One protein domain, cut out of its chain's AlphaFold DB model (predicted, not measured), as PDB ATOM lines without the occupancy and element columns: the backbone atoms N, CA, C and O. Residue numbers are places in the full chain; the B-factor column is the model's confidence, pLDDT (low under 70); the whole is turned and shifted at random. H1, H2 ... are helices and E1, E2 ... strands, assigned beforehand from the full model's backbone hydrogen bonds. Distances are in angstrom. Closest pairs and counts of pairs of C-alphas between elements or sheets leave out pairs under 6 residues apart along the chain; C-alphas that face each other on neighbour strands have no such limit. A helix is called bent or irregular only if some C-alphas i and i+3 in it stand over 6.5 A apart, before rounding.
ATOM      1  N   LYS A  45     237.728 167.690 158.325       55.47
ATOM      2  CA  LYS A  45     236.888 166.721 157.603       55.47
ATOM      3  C   LYS A  45     236.051 167.405 156.518       55.47
ATOM      4  O   LYS A  45     235.416 168.422 156.780       55.47
ATOM      5  N   SER A  46     235.989 166.793 155.333       51.31
ATOM      6  CA  SER A  46     235.209 167.309 154.205       51.31
ATOM      7  C   SER A  46     233.724 167.491 154.559       51.31
ATOM      8  O   SER A  46     233.106 166.643 155.217       51.31
ATOM      9  N   LYS A  47     233.126 168.591 154.075       53.62
ATOM     10  CA  LYS A  47     231.712 168.970 154.273       53.62
ATOM     11  C   LYS A  47     230.701 167.842 154.008       53.62
ATOM     12  O   LYS A  47     229.633 167.826 154.612       53.62
ATOM     13  N   ALA A  48     231.037 166.877 153.150       55.69
ATOM     14  CA  ALA A  48     230.144 165.808 152.694       55.69
ATOM     15  C   ALA A  48     229.661 164.841 153.797       55.69
ATOM     16  O   ALA A  48     228.631 164.196 153.619       55.69
ATOM     17  N   ALA A  49     230.362 164.749 154.932       60.50
ATOM     18  CA  ALA A  49     229.947 163.936 156.084       60.50
ATOM     19  C   ALA A  49     229.443 164.780 157.272       60.50
ATOM     20  O   ALA A  49     229.157 164.232 158.339       60.50
ATOM     21  N   CYS A  50     229.363 166.106 157.116       71.75
ATOM     22  CA  CYS A  50     229.109 167.018 158.218       71.75
ATOM     23  C   CYS A  50     227.660 167.498 158.277       71.75
ATOM     24  O   CYS A  50     227.127 167.993 157.287       71.75
ATOM     25  N   LYS A  51     227.038 167.424 159.462       83.19
ATOM     26  CA  LYS A  51     225.692 167.972 159.673       83.19
ATOM     27  C   LYS A  51     225.708 169.492 159.840       83.19
ATOM     28  O   LYS A  51     224.875 170.164 159.245       83.19
ATOM     29  N   THR A  52     226.640 170.016 160.633       89.06
ATOM     30  CA  THR A  52     226.736 171.453 160.919       89.06
ATOM     31  C   THR A  52     228.196 171.909 160.841       89.06
ATOM     32  O   THR A  52     228.941 171.774 161.819       89.06
ATOM     33  N   PRO A  53     228.650 172.409 159.683       89.44
ATOM     34  CA  PRO A  53     230.018 172.875 159.527       89.44
ATOM     35  C   PRO A  53     230.188 174.245 160.200       89.44
ATOM     36  O   PRO A  53     229.393 175.162 159.982       89.44
ATOM     37  N   PHE A  54     231.228 174.401 161.014       90.25
ATOM     38  CA  PHE A  54     231.583 175.669 161.645       90.25
ATOM     39  C   PHE A  54     233.073 175.974 161.479       90.25
ATOM     40  O   PHE A  54     233.897 175.069 161.403       90.25
ATOM     41  N   ALA A  55     233.413 177.256 161.454       88.69
ATOM     42  CA  ALA A  55     234.783 177.745 161.472       88.69
ATOM     43  C   ALA A  55     235.003 178.646 162.687       88.69
ATOM     44  O   ALA A  55     234.054 179.170 163.279       88.69
ATOM     45  N   VAL A  56     236.269 178.835 163.046       86.12
ATOM     46  CA  VAL A  56     236.677 179.752 164.109       86.12
ATOM     47  C   VAL A  56     237.668 180.747 163.534       86.12
ATOM     48  O   VAL A  56     238.663 180.348 162.929       86.12
ATOM     49  N   ALA A  57     237.409 182.028 163.760       83.38
ATOM     50  CA  ALA A  57     238.288 183.112 163.374       83.38
ATOM     51  C   ALA A  57     238.663 183.979 164.576       83.38
ATOM     52  O   ALA A  57     237.871 184.185 165.496       83.38
ATOM     53  N   HIS A  58     239.870 184.520 164.524       77.00
ATOM     54  CA  HIS A  58     240.328 185.589 165.397       77.00
ATOM     55  C   HIS A  58     240.267 186.916 164.648       77.00
ATOM     56  O   HIS A  58     240.663 186.992 163.480       77.00
ATOM     57  N   ARG A  59     239.762 187.946 165.324       71.19
ATOM     58  CA  ARG A  59     239.874 189.345 164.917       71.19
ATOM     59  C   ARG A  59     240.803 190.049 165.902       71.19
ATOM     60  O   ARG A  59     240.480 190.136 167.083       71.19
ATOM     61  N   THR A  60     241.935 190.559 165.432       66.06
ATOM     62  CA  THR A  60     242.762 191.458 166.245       66.06
ATOM     63  C   THR A  60     242.195 192.872 166.171       66.06
ATOM     64  O   THR A  60     241.649 193.266 165.142       66.06
ATOM     65  N   ALA A  61     242.341 193.660 167.240       59.97
ATOM     66  CA  ALA A  61     241.852 195.044 167.277       59.97
ATOM     67  C   ALA A  61     242.404 195.909 166.120       59.97
ATOM     68  O   ALA A  61     241.725 196.813 165.639       59.97
ATOM     69  N   ASP A  62     243.605 195.576 165.631       55.19
ATOM     70  CA  ASP A  62     244.310 196.308 164.575       55.19
ATOM     71  C   ASP A  62     244.086 195.755 163.154       55.19
ATOM     72  O   ASP A  62     244.594 196.328 162.187       55.19
ATOM     73  N   ARG A  63     243.361 194.635 162.981       54.72
ATOM     74  CA  ARG A  63     243.065 194.073 161.651       54.72
ATOM     75  C   ARG A  63     241.580 193.787 161.471       54.72
ATOM     76  O   ARG A  63     240.961 193.052 162.231       54.72
ATOM     77  N   SER A  64     241.033 194.301 160.371       54.59
ATOM     78  CA  SER A  64     239.695 193.939 159.888       54.59
ATOM     79  C   SER A  64     239.597 192.479 159.449       54.59
ATOM     80  O   SER A  64     238.501 191.915 159.416       54.59
ATOM     81  N   ASP A  65     240.734 191.886 159.087       53.81
ATOM     82  CA  ASP A  65     240.791 190.588 158.434       53.81
ATOM     83  C   ASP A  65     240.765 189.461 159.463       53.81
ATOM     84  O   ASP A  65     241.550 189.421 160.413       53.81
ATOM     85  N   ARG A  66     239.842 188.527 159.248       65.12
ATOM     86  CA  ARG A  66     239.652 187.337 160.075       65.12
ATOM     87  C   ARG A  66     240.700 186.291 159.716       65.12
ATOM     88  O   ARG A  66     240.873 185.968 158.543       65.12
ATOM     89  N   VAL A  67     241.376 185.739 160.720       61.38
ATOM     90  CA  VAL A  67     242.348 184.649 160.529       61.38
ATOM     91  C   VAL A  67     241.828 183.387 161.205       61.38
ATOM     92  O   VAL A  67     241.377 183.440 162.348       61.38
ATOM     93  N   ALA A  68     241.891 182.244 160.516       68.38
ATOM     94  CA  ALA A  68     241.582 180.946 161.114       68.38
ATOM     95  C   ALA A  68     242.593 180.647 162.232       68.38
ATOM     96  O   ALA A  68     243.790 180.537 161.974       68.38
ATOM     97  N   ALA A  69     242.127 180.581 163.480       66.62
ATOM     98  CA  ALA A  69     243.021 180.790 164.622       66.62
ATOM     99  C   ALA A  69     242.604 180.021 165.881       66.62
ATOM    100  O   ALA A  69     242.576 180.572 166.980       66.62
ATOM    101  N   LEU A  70     242.284 178.733 165.749       70.19
ATOM    102  CA  LEU A  70     242.353 177.880 166.934       70.19
ATOM    103  C   LEU A  70     243.817 177.708 167.336       70.19
ATOM    104  O   LEU A  70     244.665 177.372 166.508       70.19
ATOM    105  N   SER A  71     244.112 177.927 168.618       71.31
ATOM    106  CA  SER A  71     245.426 177.597 169.162       71.31
ATOM    107  C   SER A  71     245.637 176.081 169.124       71.31
ATOM    108  O   SER A  71     244.678 175.305 169.124       71.31
ATOM    109  N   LYS A  72     246.899 175.634 169.146       72.88
ATOM    110  CA  LYS A  72     247.228 174.199 169.158       72.88
ATOM    111  C   LYS A  72     246.463 173.442 170.252       72.88
ATOM    112  O   LYS A  72     245.830 172.439 169.970       72.88
ATOM    113  N   GLN A  73     246.428 173.979 171.473       72.12
ATOM    114  CA  GLN A  73     245.717 173.362 172.601       72.12
ATOM    115  C   GLN A  73     244.201 173.254 172.371       72.12
ATOM    116  O   GLN A  73     243.563 172.312 172.846       72.12
ATOM    117  N   GLN A  74     243.601 174.217 171.666       73.12
ATOM    118  CA  GLN A  74     242.176 174.184 171.340       73.12
ATOM    119  C   GLN A  74     241.875 173.164 170.239       73.12
ATOM    120  O   GLN A  74     240.870 172.459 170.345       73.12
ATOM    121  N   ASN A  75     242.753 173.048 169.237       79.31
ATOM    122  CA  ASN A  75     242.680 171.984 168.234       79.31
ATOM    123  C   ASN A  75     242.838 170.605 168.885       79.31
ATOM    124  O   ASN A  75     241.955 169.765 168.730       79.31
ATOM    125  N   ASP A  76     243.860 170.419 169.726       81.38
ATOM    126  CA  ASP A  76     244.088 169.171 170.464       81.38
ATOM    127  C   ASP A  76     242.852 168.800 171.307       81.38
ATOM    128  O   ASP A  76     242.404 167.650 171.340       81.38
ATOM    129  N   TRP A  77     242.240 169.782 171.979       83.44
ATOM    130  CA  TRP A  77     241.005 169.554 172.722       83.44
ATOM    131  C   TRP A  77     239.827 169.182 171.816       83.44
ATOM    132  O   TRP A  77     239.039 168.292 172.171       83.44
ATOM    133  N   TRP A  78     239.672 169.862 170.678       84.69
ATOM    134  CA  TRP A  78     238.607 169.583 169.723       84.69
ATOM    135  C   TRP A  78     238.705 168.141 169.224       84.69
ATOM    136  O   TRP A  78     237.738 167.387 169.354       84.69
ATOM    137  N   GLU A  79     239.884 167.728 168.769       86.25
ATOM    138  CA  GLU A  79     240.153 166.379 168.266       86.25
ATOM    139  C   GLU A  79     239.922 165.304 169.338       86.25
ATOM    140  O   GLU A  79     239.263 164.291 169.088       86.25
ATOM    141  N   GLN A  80     240.390 165.535 170.569       84.31
ATOM    142  CA  GLN A  80     240.317 164.524 171.631       84.31
ATOM    143  C   GLN A  80     238.942 164.430 172.308       84.31
ATOM    144  O   GLN A  80     238.507 163.336 172.697       84.31
ATOM    145  N   LYS A  81     238.265 165.568 172.511       85.75
ATOM    146  CA  LYS A  81     237.043 165.676 173.332       85.75
ATOM    147  C   LYS A  81     235.887 166.346 172.596       85.75
ATOM    148  O   LYS A  81     234.753 165.884 172.735       85.75
ATOM    149  N   GLY A  82     236.151 167.414 171.845       84.00
ATOM    150  CA  GLY A  82     235.133 168.193 171.135       84.00
ATOM    151  C   GLY A  82     234.321 167.347 170.154       84.00
ATOM    152  O   GLY A  82     233.103 167.262 170.304       84.00
ATOM    153  N   VAL A  83     234.994 166.628 169.253       85.88
ATOM    154  CA  VAL A  83     234.370 165.756 168.238       85.88
ATOM    155  C   VAL A  83     233.462 164.695 168.871       85.88
ATOM    156  O   VAL A  83     232.391 164.399 168.351       85.88
ATOM    157  N   LYS A  84     233.846 164.141 170.030       86.56
ATOM    158  CA  LYS A  84     233.031 163.142 170.747       86.56
ATOM    159  C   LYS A  84     231.814 163.766 171.432       86.56
ATOM    160  O   LYS A  84     230.758 163.143 171.503       86.56
ATOM    161  N   LYS A  85     231.960 164.982 171.966       87.56
ATOM    162  CA  LYS A  85     230.898 165.703 172.687       87.56
ATOM    163  C   LYS A  85     229.871 166.336 171.737       87.56
ATOM    164  O   LYS A  85     228.693 166.430 172.088       87.56
ATOM    165  N   TYR A  86     230.317 166.748 170.553       87.94
ATOM    166  CA  TYR A  86     229.527 167.432 169.529       87.94
ATOM    167  C   TYR A  86     229.670 166.723 168.170       87.94
ATOM    168  O   TYR A  86     230.262 167.281 167.249       87.94
ATOM    169  N   PRO A  87     229.156 165.485 168.030       87.25
ATOM    170  CA  PRO A  87     229.339 164.678 166.818       87.25
ATOM    171  C   PRO A  87     228.622 165.245 165.581       87.25
ATOM    172  O   PRO A  87     228.884 164.825 164.460       87.25
ATOM    173  N   ASP A  88     227.690 166.171 165.787       87.62
ATOM    174  CA  ASP A  88     226.912 166.864 164.765       87.62
ATOM    175  C   ASP A  88     227.570 168.153 164.248       87.62
ATOM    176  O   ASP A  88     227.085 168.734 163.274       87.62
ATOM    177  N   LEU A  89     228.656 168.595 164.885       88.75
ATOM    178  CA  LEU A  89     229.413 169.781 164.504       88.75
ATOM    179  C   LEU A  89     230.752 169.364 163.885       88.75
ATOM    180  O   LEU A  89     231.421 168.469 164.404       88.75
ATOM    181  N   CYS A  90     231.187 170.047 162.827       88.12
ATOM    182  CA  CYS A  90     232.521 169.827 162.263       88.12
ATOM    183  C   CYS A  90     233.246 171.140 162.080       88.12
ATOM    184  O   CYS A  90     232.740 172.053 161.433       88.12
ATOM    185  N   LEU A  91     234.450 171.186 162.633       86.62
ATOM    186  CA  LEU A  91     235.382 172.256 162.365       86.62
ATOM    187  C   LEU A  91     235.850 172.139 160.908       86.62
ATOM    188  O   LEU A  91     236.369 171.090 160.524       86.62
ATOM    189  N   VAL A  92     235.643 173.192 160.123       85.94
ATOM    190  CA  VAL A  92     236.028 173.306 158.710       85.94
ATOM    191  C   VAL A  92     236.662 174.668 158.423       85.94
ATOM    192  O   VAL A  92     236.713 175.538 159.295       85.94
ATOM    193  N   PHE A  93     237.138 174.858 157.193       83.50
ATOM    194  CA  PHE A  93     237.584 176.164 156.712       83.50
ATOM    195  C   PHE A  93     236.415 177.157 156.585       83.50
ATOM    196  O   PHE A  93     235.250 176.775 156.432       83.50
ATOM    197  N   GLU A  94     236.723 178.455 156.676       84.69
ATOM    198  CA  GLU A  94     235.708 179.517 156.696       84.69
ATOM    199  C   GLU A  94     234.821 179.514 155.447       84.69
ATOM    200  O   GLU A  94     233.650 179.853 155.550       84.69
ATOM    201  N   ASP A  95     235.322 179.131 154.281       83.31
ATOM    202  CA  ASP A  95     234.586 179.078 153.013       83.31
ATOM    203  C   ASP A  95     233.532 177.956 152.959       83.31
ATOM    204  O   ASP A  95     232.481 178.113 152.318       83.31
ATOM    205  N   GLU A  96     233.770 176.866 153.687       83.12
ATOM    206  CA  GLU A  96     232.883 175.703 153.777       83.12
ATOM    207  C   GLU A  96     231.877 175.781 154.937       83.12
ATOM    208  O   GLU A  96     230.835 175.115 154.890       83.12
ATOM    209  N   ALA A  97     232.162 176.606 155.950       87.44
ATOM    210  CA  ALA A  97     231.398 176.705 157.190       87.44
ATOM    211  C   ALA A  97     230.001 177.314 157.016       87.44
ATOM    212  O   ALA A  97     229.828 178.277 156.278       87.44
ATOM    213  N   ASP A  98     229.006 176.840 157.756       90.00
ATOM    214  CA  ASP A  98     227.688 177.485 157.834       90.00
ATOM    215  C   ASP A  98     227.602 178.418 159.053       90.00
ATOM    216  O   ASP A  98     226.828 179.378 159.054       90.00
ATOM    217  N   TYR A  99     228.455 178.189 160.053       89.44
ATOM    218  CA  TYR A  99     228.616 179.031 161.234       89.44
ATOM    219  C   TYR A  99     230.051 179.519 161.373       89.44
ATOM    220  O   TYR A  99     230.992 178.764 161.156       89.44
ATOM    221  N   LEU A 100     230.225 180.761 161.800       89.19
ATOM    222  CA  LEU A 100     231.535 181.322 162.087       89.19
ATOM    223  C   LEU A 100     231.559 181.861 163.512       89.19
ATOM    224  O   LEU A 100     230.748 182.711 163.883       89.19
ATOM    225  N   LEU A 101     232.489 181.344 164.303       87.62
ATOM    226  CA  LEU A 101     232.770 181.794 165.658       87.62
ATOM    227  C   LEU A 101     233.930 182.780 165.598       87.62
ATOM    228  O   LEU A 101     235.044 182.391 165.260       87.62
ATOM    229  N   VAL A 102     233.672 184.045 165.906       83.38
ATOM    230  CA  VAL A 102     234.697 185.089 165.913       83.38
ATOM    231  C   VAL A 102     234.991 185.471 167.350       83.38
ATOM    232  O   VAL A 102     234.078 185.785 168.109       83.38
ATOM    233  N   TRP A 103     236.259 185.456 167.724       79.06
ATOM    234  CA  TRP A 103     236.715 186.007 168.992       79.06
ATOM    235  C   TRP A 103     237.669 187.170 168.745       79.06
ATOM    236  O   TRP A 103     238.291 187.257 167.685       79.06
ATOM    237  N   GLU A 104     237.749 188.076 169.711       71.88
ATOM    238  CA  GLU A 104     238.534 189.303 169.616       71.88
ATOM    239  C   GLU A 104     239.306 189.558 170.908       71.88
ATOM    240  O   GLU A 104     238.795 189.309 172.004       71.88
ATOM    241  N   ASP A 105     240.512 190.106 170.759       64.81
ATOM    242  CA  ASP A 105     241.334 190.564 171.875       64.81
ATOM    243  C   ASP A 105     240.699 191.814 172.487       64.81
ATOM    244  O   ASP A 105     240.858 192.927 171.980       64.81
ATOM    245  N   ARG A 106     239.963 191.661 173.591       53.78
ATOM    246  CA  ARG A 106     239.479 192.811 174.361       53.78
ATOM    247  C   ARG A 106     240.413 193.091 175.526       53.78
ATOM    248  O   ARG A 106     240.400 192.394 176.540       53.78
ATOM    249  N   VAL A 107     241.184 194.167 175.393       51.25
ATOM    250  CA  VAL A 107     241.905 194.775 176.512       51.25
ATOM    251  C   VAL A 107     240.938 195.711 177.232       51.25
ATOM    252  O   VAL A 107     240.802 196.881 176.880       51.25
ATOM    253  N   THR A 108     240.234 195.209 178.244       44.22
ATOM    254  CA  THR A 108     239.508 196.086 179.168       44.22
ATOM    255  C   THR A 108     240.477 196.601 180.225       44.22
ATOM    256  O   THR A 108     240.856 195.883 181.153       44.22
ATOM    257  N   ARG A 109     240.896 197.863 180.074       41.06
ATOM    258  CA  ARG A 109     241.550 198.612 181.150       41.06
ATOM    259  C   ARG A 109     240.491 198.844 182.225       41.06
ATOM    260  O   ARG A 109     239.475 199.477 181.958       41.06
ATOM    261  N   LYS A 110     240.695 198.291 183.420       42.41
ATOM    262  CA  LYS A 110     239.934 198.725 184.591       42.41
ATOM    263  C   LYS A 110     240.392 200.152 184.870       42.41
ATOM    264  O   LYS A 110     241.525 200.339 185.314       42.41
ATOM    265  N   ASP A 111     239.566 201.144 184.557       40.50
ATOM    266  CA  ASP A 111     239.773 202.456 185.157       40.50
ATOM    267  C   ASP A 111     239.633 202.266 186.675       40.50
ATOM    268  O   ASP A 111     238.653 201.652 187.120       40.50
ATOM    269  N   VAL A 146     244.497 194.252 184.269       46.31
ATOM    270  CA  VAL A 146     243.951 193.987 182.937       46.31
ATOM    271  C   VAL A 146     243.039 192.773 183.062       46.31
ATOM    272  O   VAL A 146     243.497 191.642 183.227       46.31
ATOM    273  N   GLN A 147     241.730 193.003 183.033       44.16
ATOM    274  CA  GLN A 147     240.766 191.916 182.964       44.16
ATOM    275  C   GLN A 147     240.570 191.582 181.488       44.16
ATOM    276  O   GLN A 147     239.892 192.308 180.771       44.16
ATOM    277  N   GLU A 148     241.203 190.509 181.020       50.88
ATOM    278  CA  GLU A 148     240.977 189.997 179.667       50.88
ATOM    279  C   GLU A 148     239.620 189.282 179.623       50.88
ATOM    280  O   GLU A 148     239.428 188.230 180.246       50.88
ATOM    281  N   VAL A 149     238.659 189.873 178.911       49.44
ATOM    282  CA  VAL A 149     237.328 189.298 178.685       49.44
ATOM    283  C   VAL A 149     237.304 188.718 177.274       49.44
ATOM    284  O   VAL A 149     237.173 189.450 176.299       49.44
ATOM    285  N   GLY A 150     237.426 187.397 177.151       60.22
ATOM    286  CA  GLY A 150     237.250 186.717 175.868       60.22
ATOM    287  C   GLY A 150     235.762 186.560 175.549       60.22
ATOM    288  O   GLY A 150     235.082 185.758 176.192       60.22
ATOM    289  N   SER A 151     235.238 187.306 174.576       68.75
ATOM    290  CA  SER A 151     233.884 187.119 174.026       68.75
ATOM    291  C   SER A 151     233.933 186.328 172.717       68.75
ATOM    292  O   SER A 151     234.869 186.491 171.935       68.75
ATOM    293  N   VAL A 152     232.920 185.496 172.461       76.12
ATOM    294  CA  VAL A 152     232.742 184.807 171.172       76.12
ATOM    295  C   VAL A 152     231.463 185.300 170.509       76.12
ATOM    296  O   VAL A 152     230.354 185.016 170.966       76.12
ATOM    297  N   GLU A 153     231.617 185.995 169.391       83.75
ATOM    298  CA  GLU A 153     230.525 186.348 168.495       83.75
ATOM    299  C   GLU A 153     230.212 185.181 167.556       83.75
ATOM    300  O   GLU A 153     231.100 184.512 167.026       83.75
ATOM    301  N   ILE A 154     228.924 184.936 167.340       87.31
ATOM    302  CA  ILE A 154     228.425 183.829 166.530       87.31
ATOM    303  C   ILE A 154     227.758 184.411 165.293       87.31
ATOM    304  O   ILE A 154     226.796 185.177 165.385       87.31
ATOM    305  N   TYR A 155     228.237 183.993 164.130       88.00
ATOM    306  CA  TYR A 155     227.695 184.364 162.834       88.00
ATOM    307  C   TYR A 155     227.116 183.133 162.137       88.00
ATOM    308  O   TYR A 155     227.695 182.049 162.199       88.00
ATOM    309  N   LYS A 156     225.991 183.304 161.441       90.25
ATOM    310  CA  LYS A 156     225.435 182.316 160.506       90.25
ATOM    311  C   LYS A 156     225.645 182.810 159.084       90.25
ATOM    312  O   LYS A 156     225.486 184.004 158.807       90.25
ATOM    313  N   ARG A 157     225.990 181.901 158.180       88.12
ATOM    314  CA  ARG A 157     226.086 182.215 156.759       88.12
ATOM    315  C   ARG A 157     224.696 182.553 156.225       88.12
ATOM    316  O   ARG A 157     223.746 181.795 156.402       88.12
ATOM    317  N   ALA A 158     224.600 183.692 155.557       85.25
ATOM    318  CA  ALA A 158     223.418 184.144 154.847       85.25
ATOM    319  C   ALA A 158     223.772 184.412 153.381       85.25
ATOM    320  O   ALA A 158     224.917 184.722 153.046       85.25
ATOM    321  N   VAL A 159     222.784 184.291 152.502       82.69
ATOM    322  CA  VAL A 159     222.900 184.713 151.105       82.69
ATOM    323  C   VAL A 159     222.196 186.061 151.000       82.69
ATOM    324  O   VAL A 159     221.024 186.164 151.359       82.69
ATOM    325  N   GLY A 160     222.936 187.099 150.612       76.19
ATOM    326  CA  GLY A 160     222.385 188.426 150.351       76.19
ATOM    327  C   GLY A 160     221.487 188.433 149.114       76.19
ATOM    328  O   GLY A 160     221.509 187.497 148.315       76.19
ATOM    329  N   GLU A 161     220.707 189.501 148.936       75.62
ATOM    330  CA  GLU A 161     219.838 189.678 147.759       75.62
ATOM    331  C   GLU A 161     220.626 189.698 146.438       75.62
ATOM    332  O   GLU A 161     220.106 189.328 145.391       75.62
ATOM    333  N   ASP A 162     221.910 190.057 146.499       78.81
ATOM    334  CA  ASP A 162     222.860 190.035 145.386       78.81
ATOM    335  C   ASP A 162     223.481 188.648 145.127       78.81
ATOM    336  O   ASP A 162     224.390 188.511 144.308       78.81
ATOM    337  N   GLY A 163     223.028 187.612 145.840       74.25
ATOM    338  CA  GLY A 163     223.566 186.254 145.761       74.25
ATOM    339  C   GLY A 163     224.929 186.082 146.439       74.25
ATOM    340  O   GLY A 163     225.476 184.975 146.428       74.25
ATOM    341  N   LYS A 164     225.494 187.132 147.053       79.88
ATOM    342  CA  LYS A 164     226.780 187.030 147.750       79.88
ATOM    343  C   LYS A 164     226.604 186.404 149.125       79.88
ATOM    344  O   LYS A 164     225.649 186.670 149.855       79.88
ATOM    345  N   LYS A 165     227.565 185.558 149.493       78.94
ATOM    346  CA  LYS A 165     227.632 184.965 150.829       78.94
ATOM    347  C   LYS A 165     228.093 186.036 151.814       78.94
ATOM    348  O   LYS A 165     229.218 186.509 151.706       78.94
ATOM    349  N   ASN A 166     227.247 186.355 152.786       85.06
ATOM    350  CA  ASN A 166     227.534 187.292 153.865       85.06
ATOM    351  C   ASN A 166     227.395 186.598 155.226       85.06
ATOM    352  O   ASN A 166     226.712 185.583 155.371       85.06
ATOM    353  N   TRP A 167     228.040 187.159 156.245       86.06
ATOM    354  CA  TRP A 167     227.937 186.685 157.623       86.06
ATOM    355  C   TRP A 167     226.910 187.521 158.386       86.06
ATOM    356  O   TRP A 167     227.066 188.735 158.502       86.06
ATOM    357  N   LYS A 168     225.874 186.884 158.939       86.56
ATOM    358  CA  LYS A 168     224.878 187.547 159.792       86.56
ATOM    359  C   LYS A 168     225.151 187.212 161.254       86.56
ATOM    360  O   LYS A 168     225.173 186.035 161.605       86.56
ATOM    361  N   SER A 169     225.339 188.226 162.097       85.44
ATOM    362  CA  SER A 169     225.466 188.017 163.546       85.44
ATOM    363  C   SER A 169     224.151 187.473 164.112       85.44
ATOM    364  O   SER A 169     223.074 187.995 163.812       85.44
ATOM    365  N   ILE A 170     224.240 186.389 164.883       84.81
ATOM    366  CA  ILE A 170     223.096 185.677 165.480       84.81
ATOM    367  C   ILE A 170     223.209 185.541 167.002       84.81
ATOM    368  O   ILE A 170     222.283 185.050 167.645       84.81
ATOM    369  N   GLY A 171     224.320 185.978 167.593       77.56
ATOM    370  CA  GLY A 171     224.483 186.004 169.039       77.56
ATOM    371  C   GLY A 171     225.895 186.373 169.472       77.56
ATOM    372  O   GLY A 171     226.840 186.299 168.693       77.56
ATOM    373  N   ASN A 172     226.023 186.728 170.745       71.44
ATOM    374  CA  ASN A 172     227.297 186.881 171.433       71.44
ATOM    375  C   ASN A 172     227.271 186.016 172.704       71.44
ATOM    376  O   ASN A 172     226.237 185.902 173.378       71.44
ATOM    377  N   LYS A 173     228.386 185.350 172.996       68.94
ATOM    378  CA  LYS A 173     228.643 184.644 174.247       68.94
ATOM    379  C   LYS A 173     229.817 185.317 174.939       68.94
ATOM    380  O   LYS A 173     230.978 185.016 174.665       68.94
ATOM    381  N   ASP A 174     229.483 186.212 175.862       58.22
ATOM    382  CA  ASP A 174     230.462 186.806 176.757       58.22
ATOM    383  C   ASP A 174     230.928 185.759 177.773       58.22
ATOM    384  O   ASP A 174     230.126 185.043 178.382       58.22
ATOM    385  N   SER A 175     232.240 185.668 177.971       49.81
ATOM    386  CA  SER A 175     232.837 184.909 179.062       49.81
ATOM    387  C   SER A 175     233.600 185.876 179.951       49.81
ATOM    388  O   SER A 175     234.743 186.235 179.667       49.81
ATOM    389  N   VAL A 176     232.982 186.259 181.067       41.50
ATOM    390  CA  VAL A 176     233.712 186.854 182.187       41.50
ATOM    391  C   VAL A 176     234.664 185.786 182.724       41.50
ATOM    392  O   VAL A 176     234.245 184.675 183.054       41.50
ATOM    393  N   ARG A 177     235.959 186.097 182.745       44.41
ATOM    394  CA  ARG A 177     236.992 185.222 183.293       44.41
ATOM    395  C   ARG A 177     236.804 185.131 184.811       44.41
ATOM    396  O   ARG A 177     237.101 186.089 185.517       44.41
ATOM    397  N   ASP A 178     236.369 183.971 185.305       33.81
ATOM    398  CA  ASP A 178     236.832 183.503 186.611       33.81
ATOM    399  C   ASP A 178     238.331 183.209 186.457       33.81
ATOM    400  O   ASP A 178     238.757 182.610 185.467       33.81
ATOM    401  N   ALA A 179     239.149 183.688 187.393       34.59
ATOM    402  CA  ALA A 179     240.614 183.731 187.327       34.59
ATOM    403  C   ALA A 179     241.329 182.368 187.153       34.59
ATOM    404  O   ALA A 179     242.554 182.314 187.065       34.59
ATOM    405  N   THR A 180     240.601 181.263 187.040       36.12
ATOM    406  CA  THR A 180     241.113 179.911 186.819       36.12
ATOM    407  C   THR A 180     241.234 179.616 185.322       36.12
ATOM    408  O   THR A 180     240.425 178.923 184.702       36.12
ATOM    409  N   GLY A 181     242.280 180.207 184.738       36.31
ATOM    410  CA  GLY A 181     242.709 180.002 183.358       36.31
ATOM    411  C   GLY A 181     242.901 178.526 183.012       36.31
ATOM    412  O   GLY A 181     243.213 177.687 183.853       36.31
ATOM    413  N   TRP A 182     242.686 178.211 181.740       42.47
ATOM    414  CA  TRP A 182     242.564 176.833 181.284       42.47
ATOM    415  C   TRP A 182     243.886 176.063 181.215       42.47
ATOM    416  O   TRP A 182     243.862 174.843 181.133       42.47
ATOM    417  N   PHE A 183     245.018 176.748 181.351       39.94
ATOM    418  CA  PHE A 183     246.340 176.162 181.519       39.94
ATOM    419  C   PHE A 183     247.205 177.179 182.267       39.94
ATOM    420  O   PHE A 183     247.789 178.070 181.659       39.94
ATOM    421  N   ALA A 184     247.257 177.092 183.597       32.12
ATOM    422  CA  ALA A 184     248.296 177.769 184.367       32.12
ATOM    423  C   ALA A 184     249.627 177.038 184.127       32.12
ATOM    424  O   ALA A 184     250.045 176.193 184.911       32.12
ATOM    425  N   SER A 185     250.246 177.323 182.986       30.61
ATOM    426  CA  SER A 185     251.687 177.210 182.796       30.61
ATOM    427  C   SER A 185     252.143 178.477 182.077       30.61
ATOM    428  O   SER A 185     252.203 178.502 180.849       30.61
ATOM    429  N   ASP A 186     252.327 179.543 182.858       30.03
ATOM    430  CA  ASP A 186     253.193 180.725 182.674       30.03
ATOM    431  C   ASP A 186     253.292 181.417 181.305       30.03
ATOM    432  O   ASP A 186     254.124 182.293 181.099       30.03
ATOM    433  N   THR A 187     252.400 181.115 180.373       34.16
ATOM    434  CA  THR A 187     252.288 181.805 179.093       34.16
ATOM    435  C   THR A 187     250.831 182.161 178.896       34.16
ATOM    436  O   THR A 187     250.026 181.415 178.343       34.16
ATOM    437  N   VAL A 188     250.485 183.328 179.437       38.22
ATOM    438  CA  VAL A 188     249.285 184.078 179.080       38.22
ATOM    439  C   VAL A 188     249.366 184.329 177.574       38.22
ATOM    440  O   VAL A 188     249.996 185.279 177.127       38.22
ATOM    441  N   ILE A 189     248.792 183.434 176.770       39.25
ATOM    442  CA  ILE A 189     248.477 183.766 175.384       39.25
ATOM    443  C   ILE A 189     247.263 184.682 175.487       39.25
ATOM    444  O   ILE A 189     246.140 184.211 175.679       39.25
ATOM    445  N   SER A 190     247.530 185.985 175.476       45.28
ATOM    446  CA  SER A 190     246.530 187.047 175.517       45.28
ATOM    447  C   SER A 190     245.399 186.772 174.523       45.28
ATOM    448  O   SER A 190     245.654 186.426 173.369       45.28
ATOM    449  N   GLY A 191     244.157 186.947 174.976       51.03
ATOM    450  CA  GLY A 191     243.002 187.187 174.105       51.03
ATOM    451  C   GLY A 191     242.163 185.986 173.648       51.03
ATOM    452  O   GLY A 191     241.002 186.179 173.294       51.03
ATOM    453  N   ALA A 192     242.660 184.745 173.703       56.31
ATOM    454  CA  ALA A 192     241.895 183.582 173.224       56.31
ATOM    455  C   ALA A 192     240.602 183.319 174.039       56.31
ATOM    456  O   ALA A 192     240.599 183.448 175.270       56.31
ATOM    457  N   PRO A 193     239.490 182.886 173.406       61.06
ATOM    458  CA  PRO A 193     238.223 182.672 174.084       61.06
ATOM    459  C   PRO A 193     238.338 181.497 175.046       61.06
ATOM    460  O   PRO A 193     238.970 180.475 174.754       61.06
ATOM    461  N   THR A 194     237.681 181.616 176.201       67.88
ATOM    462  CA  THR A 194     237.701 180.537 177.188       67.88
ATOM    463  C   THR A 194     237.025 179.285 176.630       67.88
ATOM    464  O   THR A 194     236.094 179.348 175.821       67.88
ATOM    465  N   ARG A 195     237.436 178.110 177.121       71.00
ATOM    466  CA  ARG A 195     236.784 176.838 176.776       71.00
ATOM    467  C   ARG A 195     235.280 176.871 177.052       71.00
ATOM    468  O   ARG A 195     234.512 176.288 176.297       71.00
ATOM    469  N   LYS A 196     234.852 177.554 178.119       74.00
ATOM    470  CA  LYS A 196     233.433 177.721 178.452       74.00
ATOM    471  C   LYS A 196     232.705 178.544 177.387       74.00
ATOM    472  O   LYS A 196     231.671 178.089 176.913       74.00
ATOM    473  N   ALA A 197     233.274 179.674 176.955       73.44
ATOM    474  CA  ALA A 197     232.716 180.493 175.874       73.44
ATOM    475  C   ALA A 197     232.566 179.691 174.576       73.44
ATOM    476  O   ALA A 197     231.496 179.679 173.971       73.44
ATOM    477  N   MET A 198     233.619 178.956 174.200       78.00
ATOM    478  CA  MET A 198     233.612 178.088 173.023       78.00
ATOM    479  C   MET A 198     232.546 176.992 173.151       78.00
ATOM    480  O   MET A 198     231.728 176.814 172.257       78.00
ATOM    481  N   GLU A 199     232.485 176.282 174.281       83.12
ATOM    482  CA  GLU A 199     231.464 175.254 174.503       83.12
ATOM    483  C   GLU A 199     230.036 175.817 174.494       83.12
ATOM    484  O   GLU A 199     229.132 175.166 173.973       83.12
ATOM    485  N   ASP A 200     229.811 177.002 175.055       83.44
ATOM    486  CA  ASP A 200     228.492 177.635 175.070       83.44
ATOM    487  C   ASP A 200     228.085 178.153 173.684       83.44
ATOM    488  O   ASP A 200     226.907 178.060 173.324       83.44
ATOM    489  N   ALA A 201     229.045 178.600 172.869       83.88
ATOM    490  CA  ALA A 201     228.827 178.915 171.461       83.88
ATOM    491  C   ALA A 201     228.487 177.657 170.640       83.88
ATOM    492  O   ALA A 201     227.505 177.651 169.897       83.88
ATOM    493  N   LEU A 202     229.206 176.550 170.844       87.25
ATOM    494  CA  LEU A 202     228.912 175.265 170.194       87.25
ATOM    495  C   LEU A 202     227.525 174.728 170.586       87.25
ATOM    496  O   LEU A 202     226.754 174.291 169.730       87.25
ATOM    497  N   LYS A 203     227.149 174.815 171.871       88.31
ATOM    498  CA  LYS A 203     225.789 174.478 172.330       88.31
ATOM    499  C   LYS A 203     224.732 175.374 171.691       88.31
ATOM    500  O   LYS A 203     223.626 174.903 171.434       88.31
ATOM    501  N   PHE A 204     225.037 176.655 171.491       87.00
ATOM    502  CA  PHE A 204     224.123 177.587 170.842       87.00
ATOM    503  C   PHE A 204     223.879 177.190 169.386       87.00
ATOM    504  O   PHE A 204     222.716 177.037 169.016       87.00
ATOM    505  N   ILE A 205     224.939 176.933 168.612       86.25
ATOM    506  CA  ILE A 205     224.840 176.471 167.219       86.25
ATOM    507  C   ILE A 205     224.009 175.186 167.139       86.25
ATOM    508  O   ILE A 205     223.059 175.104 166.369       86.25
ATOM    509  N   ARG A 206     224.278 174.213 168.015       85.25
ATOM    510  CA  ARG A 206     223.532 172.945 168.048       85.25
ATOM    511  C   ARG A 206     222.031 173.112 168.323       85.25
ATOM    512  O   ARG A 206     221.229 172.298 167.872       85.25
ATOM    513  N   LYS A 207     221.638 174.140 169.079       84.44
ATOM    514  CA  LYS A 207     220.222 174.456 169.343       84.44
ATOM    515  C   LYS A 207     219.548 175.212 168.192       84.44
ATOM    516  O   LYS A 207     218.323 175.255 168.166       84.44
ATOM    517  N   HIS A 208     220.324 175.793 167.279       80.44
ATOM    518  CA  HIS A 208     219.834 176.645 166.196       80.44
ATOM    519  C   HIS A 208     220.456 176.221 164.855       80.44
ATOM    520  O   HIS A 208     221.243 176.996 164.322       80.44
ATOM    521  N   PRO A 209     220.155 175.017 164.329       71.19
ATOM    522  CA  PRO A 209     220.697 174.544 163.052       71.19
ATOM    523  C   PRO A 209     220.333 175.448 161.860       71.19
ATOM    524  O   PRO A 209     219.274 176.115 161.853       71.19
TER     525      PRO A 209
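This is residues 45 to 111 and 146 to 209 of the 209 residues of an uncharacterized protein of Acidobacteria bacterium (UniProt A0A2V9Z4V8). A strongly twisted sheet of five strands curls round one helix, H2, and a second helix, H1, packs on the sheet at its edge strand E2. Two short strands, E4 and E5, prolong strands E3 and E6 at one end of the sheet as a small second sheet. The printed part has 131 residues with two named helices and seven named strands, in the order E1, H1, E2, E3, E4, E5, E6, E7, H2. The larger sheet runs E2, E1, E3, E6, E7 and is mixed; the class is mixed, helices and strands. The whole is compact, with a radius of gyration of the C-alphas of 15.1 A and spans of 45 by 34 by 23 A.

Find C-alpha 52 at (226.736, 171.453, 160.919); from there E1 runs over residues 52 to 59, 22.6 A. Then come H1, residues 72 to 85, 18.7 A, and E2, residues 89 to 91, 6.8 A. H1 is irregular, but only just: C-alphas 80 and 83 are 7.0 A apart. E3, residues 99 to 104, measures 16.6 A, and E4, residues 107 to 109, 6.0 A. After the cut, find E5, residues 146 to 148, 6.0 A. E6, residues 150 to 159, and E7, residues 165 to 175, each measure 28.7 A. H2, residues 195 to 207, measures 18.3 A and ends at C-alpha 207, (220.222, 174.456, 169.343).

Begin at E1 and E3, parallel, where N 57 and O 101 are 2.8 A apart. E2 is parallel to E1, with N 54 and O 90 at 2.8 A. E1, H1 and E2 form a strand-helix-strand unit, two parallel neighbour strands with a helix between, its crossover right-handed. E3 and E6 are antiparallel, with N 102 and O 153 at 2.8 A. E6 and E7 form a hairpin, with N 154 and O 171 at 2.8 A; E7 bends by 53 degrees at residue 170. E4 and E5 are antiparallel with no N and O within hydrogen-bond range; C-alphas 109 and 146, which face each other, are 5.5 A apart. H1 and H2 on one face of the larger sheet make two layers. The closest C-alphas of E7 and H2 are those of Ser 175 and Ala 197, 5.4 A apart; those of H1 and E2 are Val 83 and Leu 89, 7.4 A apart. H1 and H2 are near each other. In H2 every O i to N i+4 pair is within hydrogen-bond range, in H1 8 of 10.

The two farthest C-alphas, of Ala 48 and Asp 111, are 49.9 A apart. Residues 112 to 145 are not printed; C-alphas 111 and 146 are 9.7 A apart across this cut. The links E1 to H1 and E7 to H2 are long. The mean pLDDT of the printed part is 70.2; look for values under 70 at residues 45 to 49, 60 to 69, 105 to 111, 146 to 151 and 173 to 194.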